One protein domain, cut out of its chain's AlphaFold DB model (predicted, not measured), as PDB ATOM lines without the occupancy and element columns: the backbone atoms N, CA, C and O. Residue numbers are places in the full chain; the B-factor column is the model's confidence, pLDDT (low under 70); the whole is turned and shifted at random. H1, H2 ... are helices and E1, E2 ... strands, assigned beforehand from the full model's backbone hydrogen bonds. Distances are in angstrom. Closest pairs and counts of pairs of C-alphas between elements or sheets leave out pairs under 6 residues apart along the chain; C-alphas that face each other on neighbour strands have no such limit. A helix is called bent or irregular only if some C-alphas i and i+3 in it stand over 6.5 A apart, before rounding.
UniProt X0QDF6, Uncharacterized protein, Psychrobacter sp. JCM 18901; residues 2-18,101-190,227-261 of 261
ATOM      1  N   LYS A   2      63.916  78.840 -93.911       97.50
ATOM      2  CA  LYS A   2      62.528  78.620 -93.503       97.50
ATOM      3  C   LYS A   2      61.743  78.058 -94.682       97.50
ATOM      4  O   LYS A   2      61.615  78.718 -95.707       97.50
ATOM      5  N   ILE A   3      61.231  76.846 -94.524       97.88
ATOM      6  CA  ILE A   3      60.417  76.158 -95.522       97.88
ATOM      7  C   ILE A   3      58.969  76.155 -95.037       97.88
ATOM      8  O   ILE A   3      58.698  75.843 -93.873       97.88
ATOM      9  N   LEU A   4      58.039  76.495 -95.921       97.81
ATOM     10  CA  LEU A   4      56.606  76.427 -95.670       97.81
ATOM     11  C   LEU A   4      55.980  75.385 -96.592       97.81
ATOM     12  O   LEU A   4      56.015  75.537 -97.808       97.81
ATOM     13  N   PHE A   5      55.379  74.352 -96.015       97.50
ATOM     14  CA  PHE A   5      54.503  73.443 -96.742       97.50
ATOM     15  C   PHE A   5      53.058  73.896 -96.607       97.50
ATOM     16  O   PHE A   5      52.592  74.174 -95.501       97.50
ATOM     17  N   ILE A   6      52.360  73.934 -97.733       96.19
ATOM     18  CA  ILE A   6      50.935  74.213 -97.821       96.19
ATOM     19  C   ILE A   6      50.272  72.961 -98.396       96.19
ATOM     20  O   ILE A   6      50.547  72.566 -99.532       96.19
ATOM     21  N   LEU A   7      49.449  72.309 -97.581       96.31
ATOM     22  CA  LEU A   7      48.788  71.053 -97.915       96.31
ATOM     23  C   LEU A   7      47.304  71.303 -98.168       96.31
ATOM     24  O   LEU A   7      46.644  71.939 -97.350       96.31
ATOM     25  N   GLY A   8      46.802  70.798 -99.290       95.00
ATOM     26  CA  GLY A   8      45.376  70.765 -99.609       95.00
ATOM     27  C   GLY A   8      44.819  69.350 -99.655       95.00
ATOM     28  O   GLY A   8      45.537  68.373 -99.416       95.00
ATOM     29  N   ASN A   9      43.525  69.237 -99.971       94.06
ATOM     30  CA  ASN A   9      42.767  67.988 -99.827       94.06
ATOM     31  C   ASN A   9      43.340  66.835-100.669       94.06
ATOM     32  O   ASN A   9      43.204  65.663-100.323       94.06
ATOM     33  N   GLY A  10      44.074  67.151-101.741       95.38
ATOM     34  CA  GLY A  10      44.836  66.171-102.511       95.38
ATOM     35  C   GLY A  10      45.846  65.376-101.672       95.38
ATOM     36  O   GLY A  10      46.185  64.261-102.059       95.38
ATOM     37  N   PHE A  11      46.294  65.893-100.522       95.56
ATOM     38  CA  PHE A  11      47.095  65.143 -99.556       95.56
ATOM     39  C   PHE A  11      46.325  63.945 -98.989       95.56
ATOM     40  O   PHE A  11      46.796  62.818 -99.123       95.56
ATOM     41  N   ASP A  12      45.129  64.170 -98.444       95.81
ATOM     42  CA  ASP A  12      44.274  63.120 -97.880       95.81
ATOM     43  C   ASP A  12      43.866  62.110 -98.961       95.81
ATOM     44  O   ASP A  12      43.998  60.897 -98.779       95.81
ATOM     45  N   ILE A  13      43.478  62.611-100.139       95.81
ATOM     46  CA  ILE A  13      43.119  61.783-101.300       95.81
ATOM     47  C   ILE A  13      44.297  60.899-101.728       95.81
ATOM     48  O   ILE A  13      44.113  59.720-102.031       95.81
ATOM     49  N   ASN A  14      45.522  61.433-101.733       94.12
ATOM     50  CA  ASN A  14      46.725  60.670-102.072       94.12
ATOM     51  C   ASN A  14      47.049  59.582-101.030       94.12
ATOM     52  O   ASN A  14      47.728  58.607-101.352       94.12
ATOM     53  N   LEU A  15      46.551  59.714 -99.799       93.62
ATOM     54  CA  LEU A  15      46.605  58.666 -98.777       93.62
ATOM     55  C   LEU A  15      45.465  57.640 -98.905       93.62
ATOM     56  O   LEU A  15      45.387  56.709 -98.105       93.62
ATOM     57  N   GLY A  16      44.612  57.779 -99.924       94.31
ATOM     58  CA  GLY A  16      43.471  56.905-100.180       94.31
ATOM     59  C   GLY A  16      42.234  57.246 -99.351       94.31
ATOM     60  O   GLY A  16      41.307  56.438 -99.297       94.31
ATOM     61  N   LEU A  17      42.209  58.409 -98.693       96.00
ATOM     62  CA  LEU A  17      41.050  58.853 -97.931       96.00
ATOM     63  C   LEU A  17      39.973  59.406 -98.866       96.00
ATOM     64  O   LEU A  17      40.256  60.099 -99.843       96.00
ATOM     65  N   LYS A  18      38.719  59.103 -98.536       96.81
ATOM     66  CA  LYS A  18      37.530  59.509 -99.291       96.81
ATOM     67  C   LYS A  18      37.057  60.911 -98.904       96.81
ATOM     68  O   LYS A  18      35.951  61.100 -98.424       96.81
ATOM     69  N   LYS A 101      54.743  55.040 -93.365       82.00
ATOM     70  CA  LYS A 101      56.050  55.199 -92.726       82.00
ATOM     71  C   LYS A 101      56.292  56.682 -92.470       82.00
ATOM     72  O   LYS A 101      56.527  57.423 -93.429       82.00
ATOM     73  N   SER A 102      56.259  57.129 -91.216       84.50
ATOM     74  CA  SER A 102      56.528  58.534 -90.866       84.50
ATOM     75  C   SER A 102      57.913  58.998 -91.348       84.50
ATOM     76  O   SER A 102      58.094  60.167 -91.678       84.50
ATOM     77  N   GLU A 103      58.877  58.087 -91.515       88.19
ATOM     78  CA  GLU A 103      60.187  58.380 -92.112       88.19
ATOM     79  C   GLU A 103      60.081  58.783 -93.587       88.19
ATOM     80  O   GLU A 103      60.861  59.612 -94.057       88.19
ATOM     81  N   LYS A 104      59.122  58.214 -94.333       90.31
ATOM     82  CA  LYS A 104      58.834  58.669 -95.700       90.31
ATOM     83  C   LYS A 104      58.317  60.101 -95.659       90.31
ATOM     84  O   LYS A 104      58.836  60.923 -96.402       90.31
ATOM     85  N   PHE A 105      57.362  60.396 -94.778       92.19
ATOM     86  CA  PHE A 105      56.816  61.744 -94.631       92.19
ATOM     87  C   PHE A 105      57.923  62.766 -94.322       92.19
ATOM     88  O   PHE A 105      58.033  63.781 -95.001       92.19
ATOM     89  N   PHE A 106      58.829  62.458 -93.390       94.12
ATOM     90  CA  PHE A 106      59.979  63.317 -93.082       94.12
ATOM     91  C   PHE A 106      60.943  63.496 -94.247       94.12
ATOM     92  O   PHE A 106      61.356  64.619 -94.518       94.12
ATOM     93  N   ARG A 107      61.263  62.422 -94.971       93.50
ATOM     94  CA  ARG A 107      62.109  62.509 -96.167       93.50
ATOM     95  C   ARG A 107      61.476  63.384 -97.249       93.50
ATOM     96  O   ARG A 107      62.192  64.105 -97.937       93.50
ATOM     97  N   ASP A 108      60.159  63.312 -97.402       94.44
ATOM     98  CA  ASP A 108      59.428  64.101 -98.393       94.44
ATOM     99  C   ASP A 108      59.404  65.591 -98.025       94.44
ATOM    100  O   ASP A 108      59.526  66.436 -98.908       94.44
ATOM    101  N   LEU A 109      59.330  65.916 -96.729       95.38
ATOM    102  CA  LEU A 109      59.468  67.290 -96.232       95.38
ATOM    103  C   LEU A 109      60.910  67.812 -96.316       95.38
ATOM    104  O   LEU A 109      61.133  68.989 -96.597       95.38
ATOM    105  N   ASP A 110      61.897  66.953 -96.062       95.75
ATOM    106  CA  ASP A 110      63.313  67.319 -96.093       95.75
ATOM    107  C   ASP A 110      63.824  67.553 -97.517       95.75
ATOM    108  O   ASP A 110      64.567  68.506 -97.773       95.75
ATOM    109  N   SER A 111      63.399  66.700 -98.447       95.12
ATOM    110  CA  SER A 111      63.877  66.670 -99.827       95.12
ATOM    111  C   SER A 111      62.718  66.625-100.847       95.12
ATOM    112  O   SER A 111      62.642  65.678-101.643       95.12
ATOM    113  N   PRO A 112      61.812  67.628-100.856       95.31
ATOM    114  CA  PRO A 112      60.669  67.681-101.776       95.31
ATOM    115  C   PRO A 112      61.085  67.721-103.251       95.31
ATOM    116  O   PRO A 112      60.374  67.219-104.120       95.31
ATOM    117  N   GLU A 113      62.280  68.236-103.547       95.69
ATOM    118  CA  GLU A 113      62.858  68.288-104.891       95.69
ATOM    119  C   GLU A 113      63.008  66.914-105.563       95.69
ATOM    120  O   GLU A 113      63.164  66.831-106.781       95.69
ATOM    121  N   ASN A 114      62.951  65.820-104.798       95.62
ATOM    122  CA  ASN A 114      63.011  64.462-105.336       95.62
ATOM    123  C   ASN A 114      61.815  64.101-106.224       95.62
ATOM    124  O   ASN A 114      61.927  63.157-107.004       95.62
ATOM    125  N   TYR A 115      60.711  64.837-106.114       93.50
ATOM    126  CA  TYR A 115      59.508  64.651-106.926       93.50
ATOM    127  C   TYR A 115      59.473  65.550-108.170       93.50
ATOM    128  O   TYR A 115      58.525  65.486-108.949       93.50
ATOM    129  N   LEU A 116      60.499  66.382-108.368       94.81
ATOM    130  CA  LEU A 116      60.608  67.284-109.509       94.81
ATOM    131  C   LEU A 116      61.403  66.648-110.656       94.81
ATOM    132  O   LEU A 116      62.154  65.685-110.477       94.81
ATOM    133  N   THR A 117      61.277  67.230-111.850       96.62
ATOM    134  CA  THR A 117      62.136  66.890-112.992       96.62
ATOM    135  C   THR A 117      63.605  67.156-112.657       96.62
ATOM    136  O   THR A 117      63.924  67.975-111.796       96.62
ATOM    137  N   LEU A 118      64.528  66.480-113.349       96.19
ATOM    138  CA  LEU A 118      65.967  66.591-113.066       96.19
ATOM    139  C   LEU A 118      66.482  68.037-113.083       96.19
ATOM    140  O   LEU A 118      67.351  68.381-112.286       96.19
ATOM    141  N   GLU A 119      65.960  68.869-113.982       96.12
ATOM    142  CA  GLU A 119      66.339  70.278-114.089       96.12
ATOM    143  C   GLU A 119      65.866  71.091-112.878       96.12
ATOM    144  O   GLU A 119      66.691  71.675-112.176       96.12
ATOM    145  N   HIS A 120      64.569  71.053-112.560       95.50
ATOM    146  CA  HIS A 120      64.021  71.745-111.390       95.50
ATOM    147  C   HIS A 120      64.629  71.231-110.081       95.50
ATOM    148  O   HIS A 120      64.929  72.010-109.179       95.50
ATOM    149  N   LYS A 121      64.898  69.924-109.987       97.12
ATOM    150  CA  LYS A 121      65.593  69.336-108.841       97.12
ATOM    151  C   LYS A 121      66.961  69.982-108.616       97.12
ATOM    152  O   LYS A 121      67.281  70.326-107.482       97.12
ATOM    153  N   LYS A 122      67.761  70.172-109.674       96.94
ATOM    154  CA  LYS A 122      69.068  70.847-109.571       96.94
ATOM    155  C   LYS A 122      68.919  72.291-109.100       96.94
ATOM    156  O   LYS A 122      69.626  72.681-108.178       96.94
ATOM    157  N   GLN A 123      67.961  73.035-109.655       96.94
ATOM    158  CA  GLN A 123      67.696  74.422-109.256       96.94
ATOM    159  C   GLN A 123      67.356  74.537-107.762       96.94
ATOM    160  O   GLN A 123      67.906  75.391-107.067       96.94
ATOM    161  N   ILE A 124      66.504  73.646-107.238       96.50
ATOM    162  CA  ILE A 124      66.158  73.638-105.810       96.50
ATOM    163  C   ILE A 124      67.354  73.230-104.940       96.50
ATOM    164  O   ILE A 124      67.578  73.844-103.900       96.50
ATOM    165  N   ILE A 125      68.161  72.248-105.357       95.31
ATOM    166  CA  ILE A 125      69.384  71.864-104.627       95.31
ATOM    167  C   ILE A 125      70.376  73.035-104.568       95.31
ATOM    168  O   ILE A 125      70.891  73.345-103.494       95.31
ATOM    169  N   GLU A 126      70.615  73.713-105.691       96.00
ATOM    170  CA  GLU A 126      71.487  74.892-105.764       96.00
ATOM    171  C   GLU A 126      70.961  76.040-104.893       96.00
ATOM    172  O   GLU A 126      71.728  76.674-104.163       96.00
ATOM    173  N   PHE A 127      69.646  76.274-104.905       96.25
ATOM    174  CA  PHE A 127      69.000  77.248-104.029       96.25
ATOM    175  C   PHE A 127      69.204  76.905-102.547       96.25
ATOM    176  O   PHE A 127      69.694  77.747-101.791       96.25
ATOM    177  N   LYS A 128      68.908  75.664-102.136       94.31
ATOM    178  CA  LYS A 128      69.107  75.180-100.756       94.31
ATOM    179  C   LYS A 128      70.580  75.276-100.337       94.31
ATOM    180  O   LYS A 128      70.866  75.597 -99.184       94.31
ATOM    181  N   GLY A 129      71.515  75.099-101.275       92.81
ATOM    182  CA  GLY A 129      72.956  75.277-101.065       92.81
ATOM    183  C   GLY A 129      73.351  76.669-100.554       92.81
ATOM    184  O   GLY A 129      74.281  76.788 -99.757       92.81
ATOM    185  N   LYS A 130      72.592  77.722-100.893       94.00
ATOM    186  CA  LYS A 130      72.804  79.086-100.360       94.00
ATOM    187  C   LYS A 130      72.591  79.175 -98.843       94.00
ATOM    188  O   LYS A 130      73.090  80.097 -98.204       94.00
ATOM    189  N   PHE A 131      71.893  78.202 -98.258       93.44
ATOM    190  CA  PHE A 131      71.563  78.136 -96.835       93.44
ATOM    191  C   PHE A 131      72.335  77.053 -96.073       93.44
ATOM    192  O   PHE A 131      71.982  76.767 -94.925       93.44
ATOM    193  N   GLN A 132      73.388  76.475 -96.666       88.50
ATOM    194  CA  GLN A 132      74.198  75.396 -96.072       88.50
ATOM    195  C   GLN A 132      74.866  75.765 -94.736       88.50
ATOM    196  O   GLN A 132      75.294  74.889 -93.993       88.50
ATOM    197  N   ASN A 133      74.966  77.064 -94.431       90.19
ATOM    198  CA  ASN A 133      75.569  77.575 -93.201       90.19
ATOM    199  C   ASN A 133      74.540  77.838 -92.084       90.19
ATOM    200  O   ASN A 133      74.854  78.511 -91.103       90.19
ATOM    201  N   SER A 134      73.293  77.380 -92.234       91.50
ATOM    202  CA  SER A 134      72.205  77.669 -91.294       91.50
ATOM    203  C   SER A 134      71.343  76.442 -91.030       91.50
ATOM    204  O   SER A 134      71.062  75.676 -91.944       91.50
ATOM    205  N   SER A 135      70.835  76.291 -89.806       93.69
ATOM    206  CA  SER A 135      69.780  75.309 -89.538       93.69
ATOM    207  C   SER A 135      68.526  75.613 -90.361       93.69
ATOM    208  O   SER A 135      68.220  76.769 -90.689       93.69
ATOM    209  N   TRP A 136      67.794  74.561 -90.711       96.44
ATOM    210  CA  TRP A 136      66.560  74.671 -91.481       96.44
ATOM    211  C   TRP A 136      65.352  74.393 -90.598       96.44
ATOM    212  O   TRP A 136      65.417  73.577 -89.676       96.44
ATOM    213  N   THR A 137      64.243  75.056 -90.895       97.31
ATOM    214  CA  THR A 137      62.969  74.839 -90.211       97.31
ATOM    215  C   THR A 137      61.850  74.691 -91.224       97.31
ATOM    216  O   THR A 137      61.689  75.577 -92.060       97.31
ATOM    217  N   THR A 138      61.052  73.639 -91.098       97.69
ATOM    218  CA  THR A 138      59.833  73.430 -91.882       97.69
ATOM    219  C   THR A 138      58.606  73.726 -91.028       97.69
ATOM    220  O   THR A 138      58.518  73.257 -89.898       97.69
ATOM    221  N   SER A 139      57.656  74.496 -91.553       97.56
ATOM    222  CA  SER A 139      56.306  74.646 -90.990       97.56
ATOM    223  C   SER A 139      55.273  74.116 -91.975       97.56
ATOM    224  O   SER A 139      55.486  74.201 -93.181       97.56
ATOM    225  N   ILE A 140      54.158  73.600 -91.462       97.25
ATOM    226  CA  ILE A 140      53.049  73.096 -92.276       97.25
ATOM    227  C   ILE A 140      51.807  73.940 -92.007       97.25
ATOM    228  O   ILE A 140      51.486  74.274 -90.860       97.25
ATOM    229  N   VAL A 141      51.121  74.280 -93.086       95.56
ATOM    230  CA  VAL A 141      49.786  74.857 -93.095       95.56
ATOM    231  C   VAL A 141      48.886  73.925 -93.896       95.56
ATOM    232  O   VAL A 141      49.262  73.483 -94.979       95.56
ATOM    233  N   SER A 142      47.725  73.606 -93.342       94.50
ATOM    234  CA  SER A 142      46.749  72.698 -93.923       94.50
ATOM    235  C   SER A 142      45.471  73.452 -94.272       94.50
ATOM    236  O   SER A 142      44.955  74.237 -93.471       94.50
ATOM    237  N   PHE A 143      44.963  73.185 -95.466       92.62
ATOM    238  CA  PHE A 143      43.614  73.533 -95.906       92.62
ATOM    239  C   PHE A 143      42.642  72.362 -95.681       92.62
ATOM    240  O   PHE A 143      41.457  72.482 -95.972       92.62
ATOM    241  N   ASN A 144      43.122  71.227 -95.160       93.56
ATOM    242  CA  ASN A 144      42.291  70.047 -94.928       93.56
ATOM    243  C   ASN A 144      41.549  70.186 -93.608       93.56
ATOM    244  O   ASN A 144      42.109  70.641 -92.608       93.56
ATOM    245  N   TYR A 145      40.321  69.680 -93.591       94.75
ATOM    246  CA  TYR A 145      39.515  69.598 -92.380       94.75
ATOM    247  C   TYR A 145      39.866  68.396 -91.494       94.75
ATOM    248  O   TYR A 145      39.374  68.308 -90.375       94.75
ATOM    249  N   THR A 146      40.684  67.452 -91.958       96.31
ATOM    250  CA  THR A 146      41.127  66.304 -91.154       96.31
ATOM    251  C   THR A 146      42.439  66.617 -90.424       96.31
ATOM    252  O   THR A 146      43.211  67.470 -90.853       96.31
ATOM    253  N   ASN A 147      42.732  65.886 -89.345       95.31
ATOM    254  CA  ASN A 147      43.995  65.972 -88.588       95.31
ATOM    255  C   ASN A 147      45.008  64.867 -88.968       95.31
ATOM    256  O   ASN A 147      45.770  64.367 -88.136       95.31
ATOM    257  N   ILE A 148      44.981  64.405 -90.221       95.44
ATOM    258  CA  ILE A 148      45.767  63.238 -90.658       95.44
ATOM    259  C   ILE A 148      47.273  63.492 -90.542       95.44
ATOM    260  O   ILE A 148      48.036  62.581 -90.212       95.44
ATOM    261  N   VAL A 149      47.713  64.734 -90.762       95.19
ATOM    262  CA  VAL A 149      49.116  65.122 -90.577       95.19
ATOM    263  C   VAL A 149      49.533  64.912 -89.120       95.19
ATOM    264  O   VAL A 149      50.566  64.297 -88.864       95.19
ATOM    265  N   GLU A 150      48.723  65.351 -88.161       94.50
ATOM    266  CA  GLU A 150      48.950  65.142 -86.734       94.50
ATOM    267  C   GLU A 150      49.005  63.657 -86.389       94.50
ATOM    268  O   GLU A 150      49.950  63.234 -85.722       94.50
ATOM    269  N   GLN A 151      48.068  62.854 -86.903       93.50
ATOM    270  CA  GLN A 151      48.066  61.404 -86.681       93.50
ATOM    271  C   GLN A 151      49.354  60.747 -87.200       93.50
ATOM    272  O   GLN A 151      49.956  59.921 -86.509       93.50
ATOM    273  N   ILE A 152      49.855  61.143 -88.379       92.81
ATOM    274  CA  ILE A 152      51.145  60.658 -88.913       92.81
ATOM    275  C   ILE A 152      52.308  61.030 -87.977       92.81
ATOM    276  O   ILE A 152      53.253  60.247 -87.812       92.81
ATOM    277  N   LEU A 153      52.238  62.205 -87.349       92.06
ATOM    278  CA  LEU A 153      53.280  62.752 -86.483       92.06
ATOM    279  C   LEU A 153      53.228  62.253 -85.031       92.06
ATOM    280  O   LEU A 153      54.259  62.342 -84.361       92.06
ATOM    281  N   GLU A 154      52.103  61.721 -84.555       88.81
ATOM    282  CA  GLU A 154      51.841  61.419 -83.134       88.81
ATOM    283  C   GLU A 154      52.946  60.579 -82.461       88.81
ATOM    284  O   GLU A 154      53.471  60.953 -81.415       88.81
ATOM    285  N   ASP A 155      53.407  59.517 -83.127       80.50
ATOM    286  CA  ASP A 155      54.411  58.577 -82.590       80.50
ATOM    287  C   ASP A 155      55.867  58.960 -82.908       80.50
ATOM    288  O   ASP A 155      56.813  58.223 -82.607       80.50
ATOM    289  N   THR A 156      56.089  60.100 -83.561       84.38
ATOM    290  CA  THR A 156      57.431  60.471 -84.020       84.38
ATOM    291  C   THR A 156      58.255  61.081 -82.884       84.38
ATOM    292  O   THR A 156      57.908  62.118 -82.308       84.38
ATOM    293  N   LYS A 157      59.403  60.470 -82.572       80.81
ATOM    294  CA  LYS A 157      60.335  60.995 -81.564       80.81
ATOM    295  C   LYS A 157      61.119  62.181 -82.127       80.81
ATOM    296  O   LYS A 157      61.830  62.046 -83.117       80.81
ATOM    297  N   GLY A 158      61.031  63.330 -81.457       84.00
ATOM    298  CA  GLY A 158      61.745  64.547 -81.852       84.00
ATOM    299  C   GLY A 158      61.170  65.217 -83.101       84.00
ATOM    300  O   GLY A 158      60.149  64.799 -83.640       84.00
ATOM    301  N   SER A 159      61.802  66.307 -83.525       88.81
ATOM    302  CA  SER A 159      61.388  67.136 -84.664       88.81
ATOM    303  C   SER A 159      62.404  67.127 -85.807       88.81
ATOM    304  O   SER A 159      62.243  67.871 -86.769       88.81
ATOM    305  N   ASP A 160      63.451  66.307 -85.715       92.00
ATOM    306  CA  ASP A 160      64.458  66.205 -86.768       92.00
ATOM    307  C   ASP A 160      63.917  65.424 -87.952       92.00
ATOM    308  O   ASP A 160      63.607  64.240 -87.835       92.00
ATOM    309  N   ILE A 161      63.851  66.093 -89.097       93.12
ATOM    310  CA  ILE A 161      63.441  65.486 -90.366       93.12
ATOM    311  C   ILE A 161      64.617  65.302 -91.325       93.12
ATOM    312  O   ILE A 161      64.523  64.542 -92.281       93.12
ATOM    313  N   GLY A 162      65.750  65.941 -91.027       91.50
ATOM    314  CA  GLY A 162      66.971  65.835 -91.810       91.50
ATOM    315  C   GLY A 162      68.133  66.605 -91.192       91.50
ATOM    316  O   GLY A 162      68.058  67.144 -90.082       91.50
ATOM    317  N   SER A 163      69.248  66.640 -91.912       90.38
ATOM    318  CA  SER A 163      70.443  67.374 -91.504       90.38
ATOM    319  C   SER A 163      71.402  67.559 -92.666       90.38
ATOM    320  O   SER A 163      71.477  66.694 -93.535       90.38
ATOM    321  N   HIS A 164      72.213  68.609 -92.605       87.56
ATOM    322  CA  HIS A 164      73.333  68.822 -93.518       87.56
ATOM    323  C   HIS A 164      74.614  69.137 -92.734       87.56
ATOM    324  O   HIS A 164      74.579  69.476 -91.549       87.56
ATOM    325  N   GLN A 165      75.760  68.935 -93.381       82.06
ATOM    326  CA  GLN A 165      77.084  69.106 -92.782       82.06
ATOM    327  C   GLN A 165      77.658  70.473 -93.148       82.06
ATOM    328  O   GLN A 165      77.668  70.843 -94.320       82.06
ATOM    329  N   LEU A 166      78.198  71.166 -92.149       78.81
ATOM    330  CA  LEU A 166      79.080  72.312 -92.322       78.81
ATOM    331  C   LEU A 166      80.390  72.029 -91.585       78.81
ATOM    332  O   LEU A 166      80.445  72.088 -90.356       78.81
ATOM    333  N   SER A 167      81.457  71.731 -92.325       78.94
ATOM    334  CA  SER A 167      82.752  71.339 -91.751       78.94
ATOM    335  C   SER A 167      82.601  70.165 -90.764       78.94
ATOM    336  O   SER A 167      82.242  69.071 -91.185       78.94
ATOM    337  N   ASN A 168      82.837  70.383 -89.463       79.19
ATOM    338  CA  ASN A 168      82.681  69.373 -88.405       79.19
ATOM    339  C   ASN A 168      81.360  69.519 -87.618       79.19
ATOM    340  O   ASN A 168      81.180  68.865 -86.591       79.19
ATOM    341  N   GLN A 169      80.450  70.397 -88.051       84.31
ATOM    342  CA  GLN A 169      79.179  70.667 -87.385       84.31
ATOM    343  C   GLN A 169      78.005  70.112 -88.196       84.31
ATOM    344  O   GLN A 169      77.797  70.455 -89.360       84.31
ATOM    345  N   LYS A 170      77.176  69.294 -87.541       86.62
ATOM    346  CA  LYS A 170      75.898  68.834 -88.090       86.62
ATOM    347  C   LYS A 170      74.822  69.890 -87.834       86.62
ATOM    348  O   LYS A 170      74.442  70.119 -86.685       86.62
ATOM    349  N   LEU A 171      74.317  70.506 -88.895       91.69
ATOM    350  CA  LEU A 171      73.184  71.427 -88.845       91.69
ATOM    351  C   LEU A 171      71.880  70.652 -89.035       91.69
ATOM    352  O   LEU A 171      71.791  69.723 -89.841       91.69
ATOM    353  N   ARG A 172      70.867  71.004 -88.242       93.88
ATOM    354  CA  ARG A 172      69.601  70.262 -88.159       93.88
ATOM    355  C   ARG A 172      68.560  70.859 -89.100       93.88
ATOM    356  O   ARG A 172      68.502  72.078 -89.269       93.88
ATOM    357  N   HIS A 173      67.712  69.996 -89.649       95.50
ATOM    358  CA  HIS A 173      66.462  70.376 -90.291       95.50
ATOM    359  C   HIS A 173      65.299  69.948 -89.395       95.50
ATOM    360  O   HIS A 173      65.092  68.759 -89.151       95.50
ATOM    361  N   ILE A 174      64.582  70.939 -88.867       96.44
ATOM    362  CA  ILE A 174      63.591  70.766 -87.807       96.44
ATOM    363  C   ILE A 174      62.183  71.021 -88.350       96.44
ATOM    364  O   ILE A 174      61.915  72.078 -88.915       96.44
ATOM    365  N   LEU A 175      61.256  70.098 -88.118       96.69
ATOM    366  CA  LEU A 175      59.828  70.294 -88.347       96.69
ATOM    367  C   LEU A 175      59.169  70.972 -87.139       96.69
ATOM    368  O   LEU A 175      59.199  70.461 -86.017       96.69
ATOM    369  N   ASN A 176      58.501  72.094 -87.380       94.94
ATOM    370  CA  ASN A 176      57.511  72.633 -86.466       94.94
ATOM    371  C   ASN A 176      56.237  71.783 -86.555       94.94
ATOM    372  O   ASN A 176      55.493  71.867 -87.528       94.94
ATOM    373  N   LYS A 177      55.991  70.966 -85.527       90.94
ATOM    374  CA  LYS A 177      54.846  70.044 -85.475       90.94
ATOM    375  C   LYS A 177      53.500  70.716 -85.196       90.94
ATOM    376  O   LYS A 177      52.487  70.031 -85.189       90.94
ATOM    377  N   ARG A 178      53.467  72.028 -84.932       91.44
ATOM    378  CA  ARG A 178      52.203  72.765 -84.809       91.44
ATOM    379  C   ARG A 178      51.671  73.073 -86.204       91.44
ATOM    380  O   ARG A 178      52.124  74.030 -86.837       91.44
ATOM    381  N   ILE A 179      50.736  72.246 -86.658       93.94
ATOM    382  CA  ILE A 179      50.041  72.431 -87.927       93.94
ATOM    383  C   ILE A 179      49.024  73.555 -87.748       93.94
ATOM    384  O   ILE A 179      48.314  73.621 -86.747       93.94
ATOM    385  N   GLN A 180      49.000  74.490 -88.692       92.75
ATOM    386  CA  GLN A 180      47.954  75.506 -88.743       92.75
ATOM    387  C   GLN A 180      46.895  75.059 -89.743       92.75
ATOM    388  O   GLN A 180      47.231  74.869 -90.908       92.75
ATOM    389  N   HIS A 181      45.645  74.954 -89.305       92.44
ATOM    390  CA  HIS A 181      44.500  74.684 -90.170       92.44
ATOM    391  C   HIS A 181      43.784  75.989 -90.494       92.44
ATOM    392  O   HIS A 181      43.237  76.622 -89.597       92.44
ATOM    393  N   ILE A 182      43.817  76.407 -91.759       88.00
ATOM    394  CA  ILE A 182      43.289  77.717 -92.170       88.00
ATOM    395  C   ILE A 182      41.765  77.801 -92.058       88.00
ATOM    396  O   ILE A 182      41.234  78.856 -91.725       88.00
ATOM    397  N   HIS A 183      41.076  76.693 -92.309       88.25
ATOM    398  CA  HIS A 183      39.618  76.599 -92.224       88.25
ATOM    399  C   HIS A 183      39.167  75.853 -90.967       88.25
ATOM    400  O   HIS A 183      38.095  75.255 -90.950       88.25
ATOM    401  N   GLY A 184      40.032  75.803 -89.950       90.06
ATOM    402  CA  GLY A 184      39.891  74.854 -88.857       90.06
ATOM    403  C   GLY A 184      39.852  73.404 -89.343       90.06
ATOM    404  O   GLY A 184      40.276  73.064 -90.449       90.06
ATOM    405  N   TYR A 185      39.383  72.524 -88.474       91.31
ATOM    406  CA  TYR A 185      39.275  71.093 -88.733       91.31
ATOM    407  C   TYR A 185      38.059  70.534 -88.001       91.31
ATOM    408  O   TYR A 185      37.426  71.219 -87.202       91.31
ATOM    409  N   VAL A 186      37.703  69.287 -88.276       89.44
ATOM    410  CA  VAL A 186      36.450  68.674 -87.814       89.44
ATOM    411  C   VAL A 186      36.194  68.760 -86.300       89.44
ATOM    412  O   VAL A 186      35.042  68.800 -85.871       89.44
ATOM    413  N   ASP A 187      37.236  68.832 -85.469       80.94
ATOM    414  CA  ASP A 187      37.115  68.972 -84.008       80.94
ATOM    415  C   ASP A 187      37.283  70.410 -83.498       80.94
ATOM    416  O   ASP A 187      37.217  70.644 -82.292       80.94
ATOM    417  N   ASN A 188      37.522  71.379 -84.383       83.00
ATOM    418  CA  ASN A 188      37.786  72.759 -83.997       83.00
ATOM    419  C   ASN A 188      37.528  73.746 -85.146       83.00
ATOM    420  O   ASN A 188      38.325  73.832 -86.081       83.00
ATOM    421  N   LYS A 189      36.464  74.549 -85.012       82.06
ATOM    422  CA  LYS A 189      36.187  75.735 -85.845       82.06
ATOM    423  C   LYS A 189      36.227  75.462 -87.355       82.06
ATOM    424  O   LYS A 189      36.888  76.178 -88.094       82.06
ATOM    425  N   MET A 190      35.542  74.413 -87.807       90.44
ATOM    426  CA  MET A 190      35.425  74.107 -89.232       90.44
ATOM    427  C   MET A 190      34.673  75.228 -89.967       90.44
ATOM    428  O   MET A 190      33.495  75.451 -89.707       90.44
ATOM    429  N   ASP A 227      43.713  84.820 -85.466       77.62
ATOM    430  CA  ASP A 227      44.843  85.402 -86.192       77.62
ATOM    431  C   ASP A 227      45.325  84.514 -87.357       77.62
ATOM    432  O   ASP A 227      46.377  84.780 -87.939       77.62
ATOM    433  N   SER A 228      44.611  83.443 -87.721       75.94
ATOM    434  CA  SER A 228      44.972  82.510 -88.795       75.94
ATOM    435  C   SER A 228      45.346  83.207 -90.105       75.94
ATOM    436  O   SER A 228      46.378  82.864 -90.692       75.94
ATOM    437  N   ILE A 229      44.600  84.240 -90.519       80.62
ATOM    438  CA  ILE A 229      44.930  85.040 -91.711       80.62
ATOM    439  C   ILE A 229      46.294  85.717 -91.555       80.62
ATOM    440  O   ILE A 229      47.169  85.579 -92.412       80.62
ATOM    441  N   LEU A 230      46.501  86.431 -90.450       82.50
ATOM    442  CA  LEU A 230      47.736  87.170 -90.193       82.50
ATOM    443  C   LEU A 230      48.935  86.227 -90.014       82.50
ATOM    444  O   LEU A 230      50.024  86.493 -90.523       82.50
ATOM    445  N   ASN A 231      48.742  85.108 -89.322       86.25
ATOM    446  CA  ASN A 231      49.752  84.079 -89.104       86.25
ATOM    447  C   ASN A 231      50.163  83.407 -90.412       86.25
ATOM    448  O   ASN A 231      51.352  83.169 -90.631       86.25
ATOM    449  N   PHE A 232      49.200  83.130 -91.293       88.62
ATOM    450  CA  PHE A 232      49.482  82.556 -92.601       88.62
ATOM    451  C   PHE A 232      50.261  83.531 -93.487       88.62
ATOM    452  O   PHE A 232      51.319  83.161 -93.999       88.62
ATOM    453  N   LYS A 233      49.823  84.794 -93.572       88.06
ATOM    454  CA  LYS A 233      50.550  85.854 -94.293       88.06
ATOM    455  C   LYS A 233      51.987  85.997 -93.804       88.06
ATOM    456  O   LYS A 233      52.923  85.900 -94.587       88.06
ATOM    457  N   ASN A 234      52.169  86.085 -92.487       90.00
ATOM    458  CA  ASN A 234      53.493  86.134 -91.867       90.00
ATOM    459  C   ASN A 234      54.373  84.925 -92.219       90.00
ATOM    460  O   ASN A 234      55.594  85.062 -92.295       90.00
ATOM    461  N   LYS A 235      53.794  83.725 -92.361       92.25
ATOM    462  CA  LYS A 235      54.539  82.521 -92.754       92.25
ATOM    463  C   LYS A 235      54.960  82.579 -94.217       92.25
ATOM    464  O   LYS A 235      56.105  82.231 -94.483       92.25
ATOM    465  N   ILE A 236      54.081  83.028 -95.115       92.62
ATOM    466  CA  ILE A 236      54.405  83.233 -96.535       92.62
ATOM    467  C   ILE A 236      55.531  84.261 -96.669       92.62
ATOM    468  O   ILE A 236      56.575  83.942 -97.227       92.62
ATOM    469  N   GLU A 237      55.377  85.445 -96.074       92.62
ATOM    470  CA  GLU A 237      56.355  86.542 -96.168       92.62
ATOM    471  C   GLU A 237      57.746  86.166 -95.635       92.62
ATOM    472  O   GLU A 237      58.763  86.690 -96.088       92.62
ATOM    473  N   LYS A 238      57.807  85.273 -94.639       94.38
ATOM    474  CA  LYS A 238      59.060  84.837 -94.003       94.38
ATOM    475  C   LYS A 238      59.634  83.554 -94.602       94.38
ATOM    476  O   LYS A 238      60.695  83.132 -94.133       94.38
ATOM    477  N   ALA A 239      58.934  82.888 -95.518       96.50
ATOM    478  CA  ALA A 239      59.400  81.644 -96.112       96.50
ATOM    479  C   ALA A 239      60.491  81.925 -97.152       96.50
ATOM    480  O   ALA A 239      60.331  82.769 -98.025       96.50
ATOM    481  N   ASP A 240      61.590  81.177 -97.076       96.81
ATOM    482  CA  ASP A 240      62.612  81.155 -98.125       96.81
ATOM    483  C   ASP A 240      62.191  80.209 -99.268       96.81
ATOM    484  O   ASP A 240      62.553  80.416-100.422       96.81
ATOM    485  N   LEU A 241      61.444  79.146 -98.938       96.25
ATOM    486  CA  LEU A 241      60.934  78.144 -99.875       96.25
ATOM    487  C   LEU A 241      59.493  77.774 -99.514       96.25
ATOM    488  O   LEU A 241      59.226  77.395 -98.372       96.25
ATOM    489  N   ILE A 242      58.585  77.836-100.488       96.06
ATOM    490  CA  ILE A 242      57.188  77.413-100.339       96.06
ATOM    491  C   ILE A 242      56.953  76.158-101.186       96.06
ATOM    492  O   ILE A 242      57.256  76.134-102.377       96.06
ATOM    493  N   CYS A 243      56.399  75.122-100.562       96.00
ATOM    494  CA  CYS A 243      56.035  73.855-101.184       96.00
ATOM    495  C   CYS A 243      54.517  73.666-101.098       96.00
ATOM    496  O   CYS A 243      53.977  73.495-100.008       96.00
ATOM    497  N   ALA A 244      53.830  73.660-102.236       94.31
ATOM    498  CA  ALA A 244      52.399  73.382-102.320       94.31
ATOM    499  C   ALA A 244      52.152  71.929-102.753       94.31
ATOM    500  O   ALA A 244      52.751  71.468-103.725       94.31
ATOM    501  N   PHE A 245      51.263  71.207-102.065       94.81
ATOM    502  CA  PHE A 245      50.884  69.843-102.443       94.81
ATOM    503  C   PHE A 245      49.393  69.587-102.238       94.81
ATOM    504  O   PHE A 245      48.840  69.872-101.178       94.81
ATOM    505  N   GLY A 246      48.743  69.017-103.255       93.06
ATOM    506  CA  GLY A 246      47.328  68.652-103.187       93.06
ATOM    507  C   GLY A 246      46.364  69.835-103.047       93.06
ATOM    508  O   GLY A 246      45.218  69.624-102.662       93.06
ATOM    509  N   LEU A 247      46.812  71.062-103.322       87.62
ATOM    510  CA  LEU A 247      45.971  72.257-103.284       87.62
ATOM    511  C   LEU A 247      45.115  72.368-104.542       87.62
ATOM    512  O   LEU A 247      45.600  72.160-105.654       87.62
ATOM    513  N   SER A 248      43.861  72.758-104.338       79.31
ATOM    514  CA  SER A 248      43.004  73.327-105.369       79.31
ATOM    515  C   SER A 248      42.882  74.815-105.059       79.31
ATOM    516  O   SER A 248      42.402  75.166-103.985       79.31
ATOM    517  N   PHE A 249      43.354  75.691-105.945       69.94
ATOM    518  CA  PHE A 249      43.144  77.135-105.802       69.94
ATOM    519  C   PHE A 249      41.736  77.479-106.301       69.94
ATOM    520  O   PHE A 249      41.569  77.967-107.416       69.94
ATOM    521  N   GLY A 250      40.729  77.134-105.499       77.62
ATOM    522  CA  GLY A 250      39.327  77.422-105.794       77.62
ATOM    523  C   GLY A 250      39.018  78.916-105.717       77.62
ATOM    524  O   GLY A 250      39.686  79.677-105.005       77.62
ATOM    525  N   ASP A 251      37.978  79.343-106.435       82.88
ATOM    526  CA  ASP A 251      37.508  80.731-106.401       82.88
ATOM    527  C   ASP A 251      36.984  81.139-105.011       82.88
ATOM    528  O   ASP A 251      37.000  82.327-104.685       82.88
ATOM    529  N   SER A 252      36.550  80.183-104.183       81.00
ATOM    530  CA  SER A 252      36.120  80.398-102.792       81.00
ATOM    531  C   SER A 252      37.277  80.712-101.827       81.00
ATOM    532  O   SER A 252      37.032  81.105-100.687       81.00
ATOM    533  N   ASP A 253      38.533  80.571-102.268       82.12
ATOM    534  CA  ASP A 253      39.742  80.726-101.446       82.12
ATOM    535  C   ASP A 253      40.673  81.859-101.899       82.12
ATOM    536  O   ASP A 253      41.813  81.956-101.434       82.12
ATOM    537  N   LYS A 254      40.200  82.750-102.780       83.44
ATOM    538  CA  LYS A 254      40.986  83.865-103.348       83.44
ATOM    539  C   LYS A 254      41.754  84.676-102.313       83.44
ATOM    540  O   LYS A 254      42.924  84.993-102.529       83.44
ATOM    541  N   ILE A 255      41.153  84.942-101.154       79.69
ATOM    542  CA  ILE A 255      41.768  85.679-100.043       79.69
ATOM    543  C   ILE A 255      43.132  85.113 -99.606       79.69
ATOM    544  O   ILE A 255      43.984  85.862 -99.113       79.69
ATOM    545  N   TRP A 256      43.363  83.814 -99.805       76.50
ATOM    546  CA  TRP A 256      44.574  83.122 -99.374       76.50
ATOM    547  C   TRP A 256      45.716  83.200-100.381       76.50
ATOM    548  O   TRP A 256      46.876  83.133 -99.968       76.50
ATOM    549  N   TRP A 257      45.427  83.375-101.669       74.44
ATOM    550  CA  TRP A 257      46.445  83.304-102.718       74.44
ATOM    551  C   TRP A 257      46.552  84.568-103.573       74.44
ATOM    552  O   TRP A 257      47.668  84.984-103.860       74.44
ATOM    553  N   GLU A 258      45.455  85.261-103.881       75.00
ATOM    554  CA  GLU A 258      45.455  86.414-104.799       75.00
ATOM    555  C   GLU A 258      46.298  87.597-104.290       75.00
ATOM    556  O   GLU A 258      46.877  88.345-105.070       75.00
ATOM    557  N   LYS A 259      46.388  87.766-102.966       59.31
ATOM    558  CA  LYS A 259      47.152  88.857-102.334       59.31
ATOM    559  C   LYS A 259      48.524  88.442-101.805       59.31
ATOM    560  O   LYS A 259      49.237  89.301-101.294       59.31
ATOM    561  N   ASN A 260      48.865  87.154-101.860       53.06
ATOM    562  CA  ASN A 260      50.035  86.605-101.164       53.06
ATOM    563  C   ASN A 260      51.049  85.919-102.100       53.06
ATOM    564  O   ASN A 260      52.052  85.411-101.601       53.06
ATOM    565  N   TRP A 261      50.781  85.862-103.410       50.22
ATOM    566  CA  TRP A 261      51.610  85.200-104.424       50.22
ATOM    567  C   TRP A 261      51.976  86.169-105.547       50.22
ATOM    568  O   TRP A 261      51.114  86.999-105.909       50.22
TER     569      TRP A 261
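This is residues 2 to 18, 101 to 190 and 227 to 261 of the 261 residues of an uncharacterized protein of Psychrobacter sp. JCM 18901 (UniProt X0QDF6). One strongly twisted sheet of five strands is curled like part of a barrel round the helix H2, and H6 packs on its opposite face. The turn of the hairpin E3 and E4 makes one end of the longest axis, and H7 lies towards the other end, near H6 and off the sheet. The printed part has 142 residues with seven named helices and five named strands, in the order E1 H1 H2 H3 H4 E2 H5 E3 E4 H6 E5 H7. The mixed sheet runs E3 E4 E2 E1 E5, and the class is mixed, helices and strands. The whole is compact, with a radius of gyration of the C-alphas of 15.6 A and spans of 47 by 35 by 31 A.

E1, residues 2 to 7, is an inner strand, parallel to E2, residues 136 to 142, at 22 degrees, with N 5 and O 139 2.8 A apart. It is also parallel to the edge strand E5, residues 241 to 245, at 14 degrees, with N 6 and O 243 2.8 A apart. E4, residues 169 to 181, is parallel to E2 at 14 degrees, with N 138 and O 174 2.8 A apart. E4 forms an antiparallel hairpin with the edge strand E3, residues 160 to 166, where N 164 and O 171 are 3.0 A apart. H1, residues 10 to 14, is not on the sheet. The sheet curls round H2, residues 102 to 110; its closest C-alphas to E3 are those of Phe 106 and Ile 161, 4.9 A. H3, residues 112 to 115, touches residues 120 to 125 alone of H4, residues 118 to 129, closest at the C-alphas of Glu 113 and Lys 121, 4.9 A. H4 only grazes the sheet, and so does H5, residues 148 to 153. H6, residues 228 to 237, is on the opposite face from H2, at a height over the sheet of 9.6 A. H7, residues 251 to 257, is close to H6 but not clearly touching, the C-alphas of Ile 229 and Trp 256 being closest at 7.9 A. Every O i to N i+4 pair is within hydrogen-bond range in H1, H2, H4, H5 and H6; H3 is too short for one, and irregular H7, with C-alphas 252 and 255 8.2 A apart, has 0 of 3, but 2 of 4 O i to N i+3 pairs.

E1 begins at C-alpha 2 (62.528, 78.620, -93.503) and is 16.3 A long. H4 measures 16.4 A, E2 20.1 A, E3 16.8 A, E4 35.0 A and H6 14.1 A. H7 ends at C-alpha 257 (46.445, 83.304, -102.718).

The C-alphas farthest apart, of Asn 168 and Ser 252, are 50.0 A apart. Residues 19 to 100 and 191 to 226 are not printed, with C-alpha gaps of 20.1 A and 15.0 A. Of the links printed whole, none is long. Mean pLDDT of the printed part is 90.2; residue 249 and residues 259 to 261 are under 70.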